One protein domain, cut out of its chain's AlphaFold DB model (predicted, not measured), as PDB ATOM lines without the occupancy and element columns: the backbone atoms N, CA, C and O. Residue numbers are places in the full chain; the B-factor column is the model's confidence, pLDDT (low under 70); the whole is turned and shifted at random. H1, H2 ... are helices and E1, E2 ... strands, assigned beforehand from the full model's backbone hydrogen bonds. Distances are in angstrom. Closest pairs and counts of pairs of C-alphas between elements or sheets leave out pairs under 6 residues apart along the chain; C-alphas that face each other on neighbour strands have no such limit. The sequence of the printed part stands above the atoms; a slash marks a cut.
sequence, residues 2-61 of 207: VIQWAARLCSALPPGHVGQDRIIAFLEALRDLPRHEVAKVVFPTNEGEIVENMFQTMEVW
ATOM      1  N   VAL A   2      51.318  34.567 -11.959       67.62
ATOM      2  CA  VAL A   2      51.329  33.792 -13.237       67.62
ATOM      3  C   VAL A   2      50.139  34.104 -14.159       67.62
ATOM      4  O   VAL A   2      50.318  34.326 -15.351       67.62
ATOM      5  N   ILE A   3      48.939  34.197 -13.588       67.00
ATOM      6  CA  ILE A   3      47.696  34.544 -14.294       67.00
ATOM      7  C   ILE A   3      47.814  35.874 -15.057       67.00
ATOM      8  O   ILE A   3      47.470  35.968 -16.231       67.00
ATOM      9  N   GLN A   4      48.372  36.899 -14.409       67.88
ATOM     10  CA  GLN A   4      48.515  38.226 -15.009       67.88
ATOM     11  C   GLN A   4      49.533  38.220 -16.153       67.88
ATOM     12  O   GLN A   4      49.305  38.827 -17.196       67.88
ATOM     13  N   TRP A   5      50.627  37.470 -16.000       75.12
ATOM     14  CA  TRP A   5      51.592  37.254 -17.078       75.12
ATOM     15  C   TRP A   5      50.964  36.538 -18.272       75.12
ATOM     16  O   TRP A   5      51.104  37.005 -19.401       75.12
ATOM     17  N   ALA A   6      50.233  35.451 -18.029       75.94
ATOM     18  CA  ALA A   6      49.533  34.722 -19.076       75.94
ATOM     19  C   ALA A   6      48.532  35.626 -19.808       75.94
ATOM     20  O   ALA A   6      48.539  35.656 -21.036       75.94
ATOM     21  N   ALA A   7      47.750  36.437 -19.089       76.75
ATOM     22  CA  ALA A   7      46.817  37.381 -19.700       76.75
ATOM     23  C   ALA A   7      47.511  38.439 -20.570       76.75
ATOM     24  O   ALA A   7      47.114  38.659 -21.720       76.75
ATOM     25  N   ARG A   8      48.598  39.040 -20.069       80.94
ATOM     26  CA  ARG A   8      49.408  40.003 -20.833       80.94
ATOM     27  C   ARG A   8      49.950  39.379 -22.112       80.94
ATOM     28  O   ARG A   8      49.750  39.941 -23.188       80.94
ATOM     29  N   LEU A   9      50.560  38.201 -22.013       84.56
ATOM     30  CA  LEU A   9      51.124  37.482 -23.154       84.56
ATOM     31  C   LEU A   9      50.047  37.061 -24.168       84.56
ATOM     32  O   LEU A   9      50.234  37.244 -25.371       84.56
ATOM     33  N   CYS A  10      48.893  36.582 -23.697       86.25
ATOM     34  CA  CYS A  10      47.745  36.232 -24.539       86.25
ATOM     35  C   CYS A  10      47.221  37.431 -25.340       86.25
ATOM     36  O   CYS A  10      46.834  37.281 -26.497       86.25
ATOM     37  N   SER A  11      47.245  38.627 -24.748       86.88
ATOM     38  CA  SER A  11      46.806  39.863 -25.407       86.88
ATOM     39  C   SER A  11      47.825  40.434 -26.401       86.88
ATOM     40  O   SER A  11      47.453  41.119 -27.353       86.88
ATOM     41  N   ALA A  12      49.114  40.155 -26.198       87.81
ATOM     42  CA  ALA A  12      50.198  40.696 -27.016       87.81
ATOM     43  C   ALA A  12      50.347  39.974 -28.366       87.81
ATOM     44  O   ALA A  12      50.849  40.551 -29.326       87.81
ATOM     45  N   LEU A  13      49.915  38.714 -28.448       89.44
ATOM     46  CA  LEU A  13      50.140  37.855 -29.609       89.44
ATOM     47  C   LEU A  13      48.856  37.684 -30.428       89.44
ATOM     48  O   LEU A  13      47.823  37.367 -29.840       89.44
ATOM     49  N   PRO A  14      48.886  37.831 -31.766       90.62
ATOM     50  CA  PRO A  14      47.681  37.724 -32.577       90.62
ATOM     51  C   PRO A  14      47.122  36.291 -32.650       90.62
ATOM     52  O   PRO A  14      47.863  35.325 -32.431       90.62
ATOM     53  N   PRO A  15      45.829  36.128 -32.999       90.00
ATOM     54  CA  PRO A  15      45.231  34.818 -33.217       90.00
ATOM     55  C   PRO A  15      46.044  33.987 -34.214       90.00
ATOM     56  O   PRO A  15      46.329  34.437 -35.320       90.00
ATOM     57  N   GLY A  16      46.406  32.761 -33.828       86.19
ATOM     58  CA  GLY A  16      47.181  31.844 -34.681       86.19
ATOM     59  C   GLY A  16      48.690  32.077 -34.687       86.19
ATOM     60  O   GLY A  16      49.404  31.375 -35.394       86.19
ATOM     61  N   HIS A  17      49.192  33.018 -33.890       93.00
ATOM     62  CA  HIS A  17      50.625  33.173 -33.690       93.00
ATOM     63  C   HIS A  17      51.207  32.010 -32.870       93.00
ATOM     64  O   HIS A  17      50.668  31.671 -31.816       93.00
ATOM     65  N   VAL A  18      52.373  31.491 -33.274       94.12
ATOM     66  CA  VAL A  18      53.070  30.367 -32.606       94.12
ATOM     67  C   VAL A  18      53.313  30.600 -31.111       94.12
ATOM     68  O   VAL A  18      53.338  29.675 -30.307       94.12
ATOM     69  N   GLY A  19      53.479  31.857 -30.703       91.44
ATOM     70  CA  GLY A  19      53.626  32.195 -29.290       91.44
ATOM     71  C   GLY A  19      52.362  31.913 -28.463       91.44
ATOM     72  O   GLY A  19      52.501  31.504 -27.317       91.44
ATOM     73  N   GLN A  20      51.150  32.055 -29.027       90.56
ATOM     74  CA  GLN A  20      49.923  31.635 -28.332       90.56
ATOM     75  C   GLN A  20      49.914  30.115 -28.131       90.56
ATOM     76  O   GLN A  20      49.538  29.646 -27.060       90.56
ATOM     77  N   ASP A  21      50.382  29.354 -29.123       93.31
ATOM     78  CA  ASP A  21      50.474  27.891 -29.031       93.31
ATOM     79  C   ASP A  21      51.443  27.467 -27.927       93.31
ATOM     80  O   ASP A  21      51.130  26.578 -27.143       93.31
ATOM     81  N   ARG A  22      52.585  28.156 -27.799       94.12
ATOM     82  CA  ARG A  22      53.555  27.910 -26.719       94.12
ATOM     83  C   ARG A  22      52.995  28.224 -25.334       94.12
ATOM     84  O   ARG A  22      53.288  27.493 -24.397       94.12
ATOM     85  N   ILE A  23      52.202  29.289 -25.197       90.81
ATOM     86  CA  ILE A  23      51.538  29.619 -23.926       90.81
ATOM     87  C   ILE A  23      50.544  28.519 -23.554       90.81
ATOM     88  O   ILE A  23      50.528  28.080 -22.410       90.81
ATOM     89  N   ILE A  24      49.746  28.047 -24.513       90.75
ATOM     90  CA  ILE A  24      48.781  26.966 -24.280       90.75
ATOM     91  C   ILE A  24      49.499  25.665 -23.924       90.75
ATOM     92  O   ILE A  24      49.164  25.072 -22.908       90.75
ATOM     93  N   ALA A  25      50.536  25.285 -24.673       92.31
ATOM     94  CA  ALA A  25      51.338  24.100 -24.375       92.31
ATOM     95  C   ALA A  25      51.992  24.181 -22.986       92.31
ATOM     96  O   ALA A  25      52.074  23.186 -22.274       92.31
ATOM     97  N   PHE A  26      52.426  25.374 -22.568       90.38
ATOM     98  CA  PHE A  26      52.913  25.596 -21.210       90.38
ATOM     99  C   PHE A  26      51.810  25.390 -20.162       90.38
ATOM    100  O   PHE A  26      52.055  24.741 -19.152       90.38
ATOM    101  N   LEU A  27      50.594  25.893 -20.397       87.69
ATOM    102  CA  LEU A  27      49.454  25.680 -19.497       87.69
ATOM    103  C   LEU A  27      49.016  24.206 -19.439       87.69
ATOM    104  O   LEU A  27      48.647  23.730 -18.369       87.69
ATOM    105  N   GLU A  28      49.086  23.480 -20.554       89.62
ATOM    106  CA  GLU A  28      48.861  22.030 -20.604       89.62
ATOM    107  C   GLU A  28      49.923  21.278 -19.802       89.62
ATOM    108  O   GLU A  28      49.581  20.471 -18.941       89.62
ATOM    109  N   ALA A  29      51.202  21.602 -20.012       89.62
ATOM    110  CA  ALA A  29      52.299  21.008 -19.257       89.62
ATOM    111  C   ALA A  29      52.170  21.286 -17.757       89.62
ATOM    112  O   ALA A  29      52.452  20.403 -16.957       89.62
ATOM    113  N   LEU A  30      51.715  22.489 -17.379       83.44
ATOM    114  CA  LEU A  30      51.379  22.793 -15.994       83.44
ATOM    115  C   LEU A  30      50.265  21.870 -15.500       83.44
ATOM    116  O   LEU A  30      50.501  21.171 -14.530       83.44
ATOM    117  N   ARG A  31      49.106  21.797 -16.169       82.06
ATOM    118  CA  ARG A  31      47.988  20.914 -15.765       82.06
ATOM    119  C   ARG A  31      48.433  19.467 -15.502       82.06
ATOM    120  O   ARG A  31      47.895  18.828 -14.601       82.06
ATOM    121  N   ASP A  32      49.383  18.967 -16.288       83.50
ATOM    122  CA  ASP A  32      49.840  17.577 -16.232       83.50
ATOM    123  C   ASP A  32      50.906  17.318 -15.144       83.50
ATOM    124  O   ASP A  32      51.290  16.165 -14.926       83.50
ATOM    125  N   LEU A  33      51.389  18.349 -14.434       80.44
ATOM    126  CA  LEU A  33      52.294  18.147 -13.300       80.44
ATOM    127  C   LEU A  33      51.578  17.426 -12.144       80.44
ATOM    128  O   LEU A  33      50.377  17.619 -11.929       80.44
ATOM    129  N   PRO A  34      52.312  16.632 -11.340       77.12
ATOM    130  CA  PRO A  34      51.766  16.032 -10.132       77.12
ATOM    131  C   PRO A  34      51.161  17.098  -9.222       77.12
ATOM    132  O   PRO A  34      51.729  18.175  -9.035       77.12
ATOM    133  N   ARG A  35      50.006  16.792  -8.629       68.69
ATOM    134  CA  ARG A  35      49.413  17.678  -7.629       68.69
ATOM    135  C   ARG A  35      50.356  17.773  -6.436       68.69
ATOM    136  O   ARG A  35      50.809  16.754  -5.918       68.69
ATOM    137  N   HIS A  36      50.644  19.000  -6.022       66.88
ATOM    138  CA  HIS A  36      51.457  19.261  -4.848       66.88
ATOM    139  C   HIS A  36      50.582  19.806  -3.729       66.88
ATOM    140  O   HIS A  36      49.847  20.783  -3.885       66.88
ATOM    141  N   GLU A  37      50.693  19.148  -2.589       68.00
ATOM    142  CA  GLU A  37      50.112  19.578  -1.336       68.00
ATOM    143  C   GLU A  37      51.056  20.579  -0.671       68.00
ATOM    144  O   GLU A  37      52.240  20.297  -0.473       68.00
ATOM    145  N   VAL A  38      50.546  21.765  -0.342       66.94
ATOM    146  CA  VAL A  38      51.303  22.765   0.414       66.94
ATOM    147  C   VAL A  38      50.573  23.043   1.717       66.94
ATOM    148  O   VAL A  38      49.358  23.242   1.738       66.94
ATOM    149  N   ALA A  39      51.322  23.072   2.815       70.44
ATOM    150  CA  ALA A  39      50.795  23.486   4.104       70.44
ATOM    151  C   ALA A  39      50.440  24.980   4.062       70.44
ATOM    152  O   ALA A  39      51.299  25.842   3.865       70.44
ATOM    153  N   LYS A  40      49.161  25.290   4.257       68.94
ATOM    154  CA  LYS A  40      48.642  26.636   4.466       68.94
ATOM    155  C   LYS A  40      48.460  26.861   5.961       68.94
ATOM    156  O   LYS A  40      47.837  26.052   6.647       68.94
ATOM    157  N   VAL A  41      48.960  27.993   6.445       74.25
ATOM    158  CA  VAL A  41      48.669  28.446   7.805       74.25
ATOM    159  C   VAL A  41      47.289  29.099   7.821       74.25
ATOM    160  O   VAL A  41      47.037  30.034   7.055       74.25
ATOM    161  N   VAL A  42      46.391  28.593   8.662       70.19
ATOM    162  CA  VAL A  42      45.071  29.185   8.903       70.19
ATOM    163  C   VAL A  42      45.121  29.938  10.222       70.19
ATOM    164  O   VAL A  42      45.392  29.358  11.271       70.19
ATOM    165  N   PHE A  43      44.877  31.242  10.148       69.06
ATOM    166  CA  PHE A  43      44.768  32.095  11.322       69.06
ATOM    167  C   PHE A  43      43.307  32.132  11.789       69.06
ATOM    168  O   PHE A  43      42.422  32.189  10.931       69.06
ATOM    169  N   PRO A  44      43.046  32.100  13.108       70.69
ATOM    170  CA  PRO A  44      41.703  32.287  13.644       70.69
ATOM    171  C   PRO A  44      41.141  33.632  13.190       70.69
ATOM    172  O   PRO A  44      41.847  34.644  13.174       70.69
ATOM    173  N   THR A  45      39.871  33.630  12.796       68.62
ATOM    174  CA  THR A  45      39.224  34.821  12.224       68.62
ATOM    175  C   THR A  45      38.653  35.715  13.323       68.62
ATOM    176  O   THR A  45      38.493  36.915  13.120       68.62
ATOM    177  N   ASN A  46      38.381  35.129  14.494       75.25
ATOM    178  CA  ASN A  46      37.808  35.789  15.661       75.25
ATOM    179  C   ASN A  46      38.658  35.530  16.915       75.25
ATOM    180  O   ASN A  46      39.257  34.463  17.070       75.25
ATOM    181  N   GLU A  47      38.673  36.487  17.847       64.75
ATOM    182  CA  GLU A  47      39.303  36.300  19.159       64.75
ATOM    183  C   GLU A  47      38.611  35.162  19.931       64.75
ATOM    184  O   GLU A  47      37.402  35.190  20.153       64.75
ATOM    185  N   GLY A  48      39.385  34.148  20.335       66.00
ATOM    186  CA  GLY A  48      38.906  32.983  21.095       66.00
ATOM    187  C   GLY A  48      38.625  31.722  20.269       66.00
ATOM    188  O   GLY A  48      38.319  30.681  20.849       66.00
ATOM    189  N   GLU A  49      38.760  31.772  18.942       68.19
ATOM    190  CA  GLU A  49      38.644  30.590  18.080       68.19
ATOM    191  C   GLU A  49      39.898  29.701  18.209       68.19
ATOM    192  O   GLU A  49      41.011  30.107  17.869       68.19
ATOM    193  N   ILE A  50      39.727  28.477  18.718       62.53
ATOM    194  CA  ILE A  50      40.803  27.482  18.798       62.53
ATOM    195  C   ILE A  50      40.827  26.710  17.477       62.53
ATOM    196  O   ILE A  50      39.973  25.864  17.222       62.53
ATOM    197  N   VAL A  51      41.817  26.992  16.630       63.66
ATOM    198  CA  VAL A  51      42.059  26.224  15.402       63.66
ATOM    199  C   VAL A  51      42.887  24.990  15.769       63.66
ATOM    200  O   VAL A  51      44.101  25.090  15.944       63.66
ATOM    201  N   GLU A  52      42.239  23.826  15.889       60.62
ATOM    202  CA  GLU A  52      42.877  22.554  16.296       60.62
ATOM    203  C   GLU A  52      44.013  22.091  15.363       60.62
ATOM    204  O   GLU A  52      44.839  21.280  15.766       60.62
ATOM    205  N   ASN A  53      44.117  22.642  14.148       64.38
ATOM    206  CA  ASN A  53      45.251  22.438  13.247       64.38
ATOM    207  C   ASN A  53      45.563  23.724  12.474       64.38
ATOM    208  O   ASN A  53      44.946  24.010  11.448       64.38
ATOM    209  N   MET A  54      46.548  24.494  12.953       64.25
ATOM    210  CA  MET A  54      47.008  25.721  12.280       64.25
ATOM    211  C   MET A  54      47.566  25.456  10.879       64.25
ATOM    212  O   MET A  54      47.591  26.366  10.057       64.25
ATOM    213  N   PHE A  55      48.004  24.226  10.599       64.50
ATOM    214  CA  PHE A  55      48.485  23.803   9.290       64.50
ATOM    215  C   PHE A  55      47.417  22.952   8.612       64.50
ATOM    216  O   PHE A  55      47.204  21.799   8.980       64.50
ATOM    217  N   GLN A  56      46.750  23.526   7.615       68.25
ATOM    218  CA  GLN A  56      45.869  22.783   6.722       68.25
ATOM    219  C   GLN A  56      46.595  22.505   5.415       68.25
ATOM    220  O   GLN A  56      47.262  23.379   4.862       68.25
ATOM    221  N   THR A  57      46.449  21.296   4.896       58.56
ATOM    222  CA  THR A  57      46.959  20.966   3.572       58.56
ATOM    223  C   THR A  57      46.040  21.567   2.517       58.56
ATOM    224  O   THR A  57      44.834  21.332   2.527       58.56
ATOM    225  N   MET A  58      46.600  22.359   1.609       56.50
ATOM    226  CA  MET A  58      45.893  22.873   0.442       56.50
ATOM    227  C   MET A  58      46.503  22.229  -0.799       56.50
ATOM    228  O   MET A  58      47.714  22.324  -1.012       56.50
ATOM    229  N   GLU A  59      45.676  21.593  -1.630       58.81
ATOM    230  CA  GLU A  59      46.094  21.235  -2.986       58.81
ATOM    231  C   GLU A  59      46.349  22.538  -3.753       58.81
ATOM    232  O   GLU A  59      45.434  23.338  -3.974       58.81
ATOM    233  N   VAL A  60      47.602  22.798  -4.126       53.31
ATOM    234  CA  VAL A  60      47.938  24.016  -4.862       53.31
ATOM    235  C   VAL A  60      47.775  23.766  -6.354       53.31
ATOM    236  O   VAL A  60      48.647  23.191  -7.000       53.31
ATOM    237  N   TRP A  61      46.689  24.309  -6.906       58.09
ATOM    238  CA  TRP A  61      46.615  24.746  -8.298       58.09
ATOM    239  C   TRP A  61      46.157  26.205  -8.362       58.09
ATOM    240  O   TRP A  61      45.136  26.587  -7.804       58.09
TER     241      TRP A  61
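Overview. This is residues 2 to 61 of the 207 residues of an uncharacterized protein of Aspergillus ellipticus CBS 707.79 (UniProt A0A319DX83). Two hairpins stand end to end in a long, thin shape: a hairpin of two strands, E1 and E2, makes one half, and a hairpin of two helices, H1 and H2, makes the other. The tight link from H2 to E1 joins the halves, and at the far end of the strand half residues 45 to 50, in the loop between E1 and E2, stick out free. The printed part has 60 residues, with two named helices and two named strands in the order H1, H2, E1, E2; the sheet has the order E1, E2 and is antiparallel, and the class is mixed, helices and strands. The whole is extended, with a radius of gyration of the C-alphas of 18.6 A, and its C-alphas span 56 by 25 by 10 A, a rod.

Arrangement. The sheet consists of E1, residues 36 to 41, and E2, residues 55 to 60, antiparallel neighbours that form a hairpin, with 141 degrees between their directions. The C-alphas of Ala 39 and Thr 57 face each other at 4.6 A. N 40 and O 56, at 2.8 A, and N 58 and O 38, at 2.9 A, are within hydrogen-bond range. A tight link of 4 residues joins E1 to H2, residues 18 to 31. H2 is apart from E2. H1, residues 2 to 12, forms a helical hairpin with H2: they run opposite ways at a shallow tilt of 19 degrees. H2 touches H1 with residues 20 to 23 alone, and their closest C-alphas are those of Cys 10 and Gln 20, 6.3 A apart. H1 is apart from both E1 and E2. In H1 and H2 every O i to N i+4 pair is within hydrogen-bond range.

Along the chain. E1 is 15.9 A long from first to last C-alpha and begins with C-alpha 36 at (51.457, 19.261, -4.848). E2 is 14.2 A long and ends with C-alpha 60 at (47.938, 24.016, -4.862). H2, the longest helix by residues, is 20.0 A long. H1 is 15.5 A long and begins with C-alpha 2 at (51.329, 33.792, -13.237).

Size, cuts and confidence. The two C-alphas farthest apart are those of Gly 16 and Gly 48, at 56.4 A. The printed part has no cut. The links from H1 to H2 and from H2 to E1 are tight; the link from E1 to E2, residues 42 to 54, is long. The mean pLDDT of the printed part is 76.3, and 25 residues are under 70, among them residues 2 to 4, 35 to 38 and 47 to 61; the mean is 90 in H2 and 60 in E2.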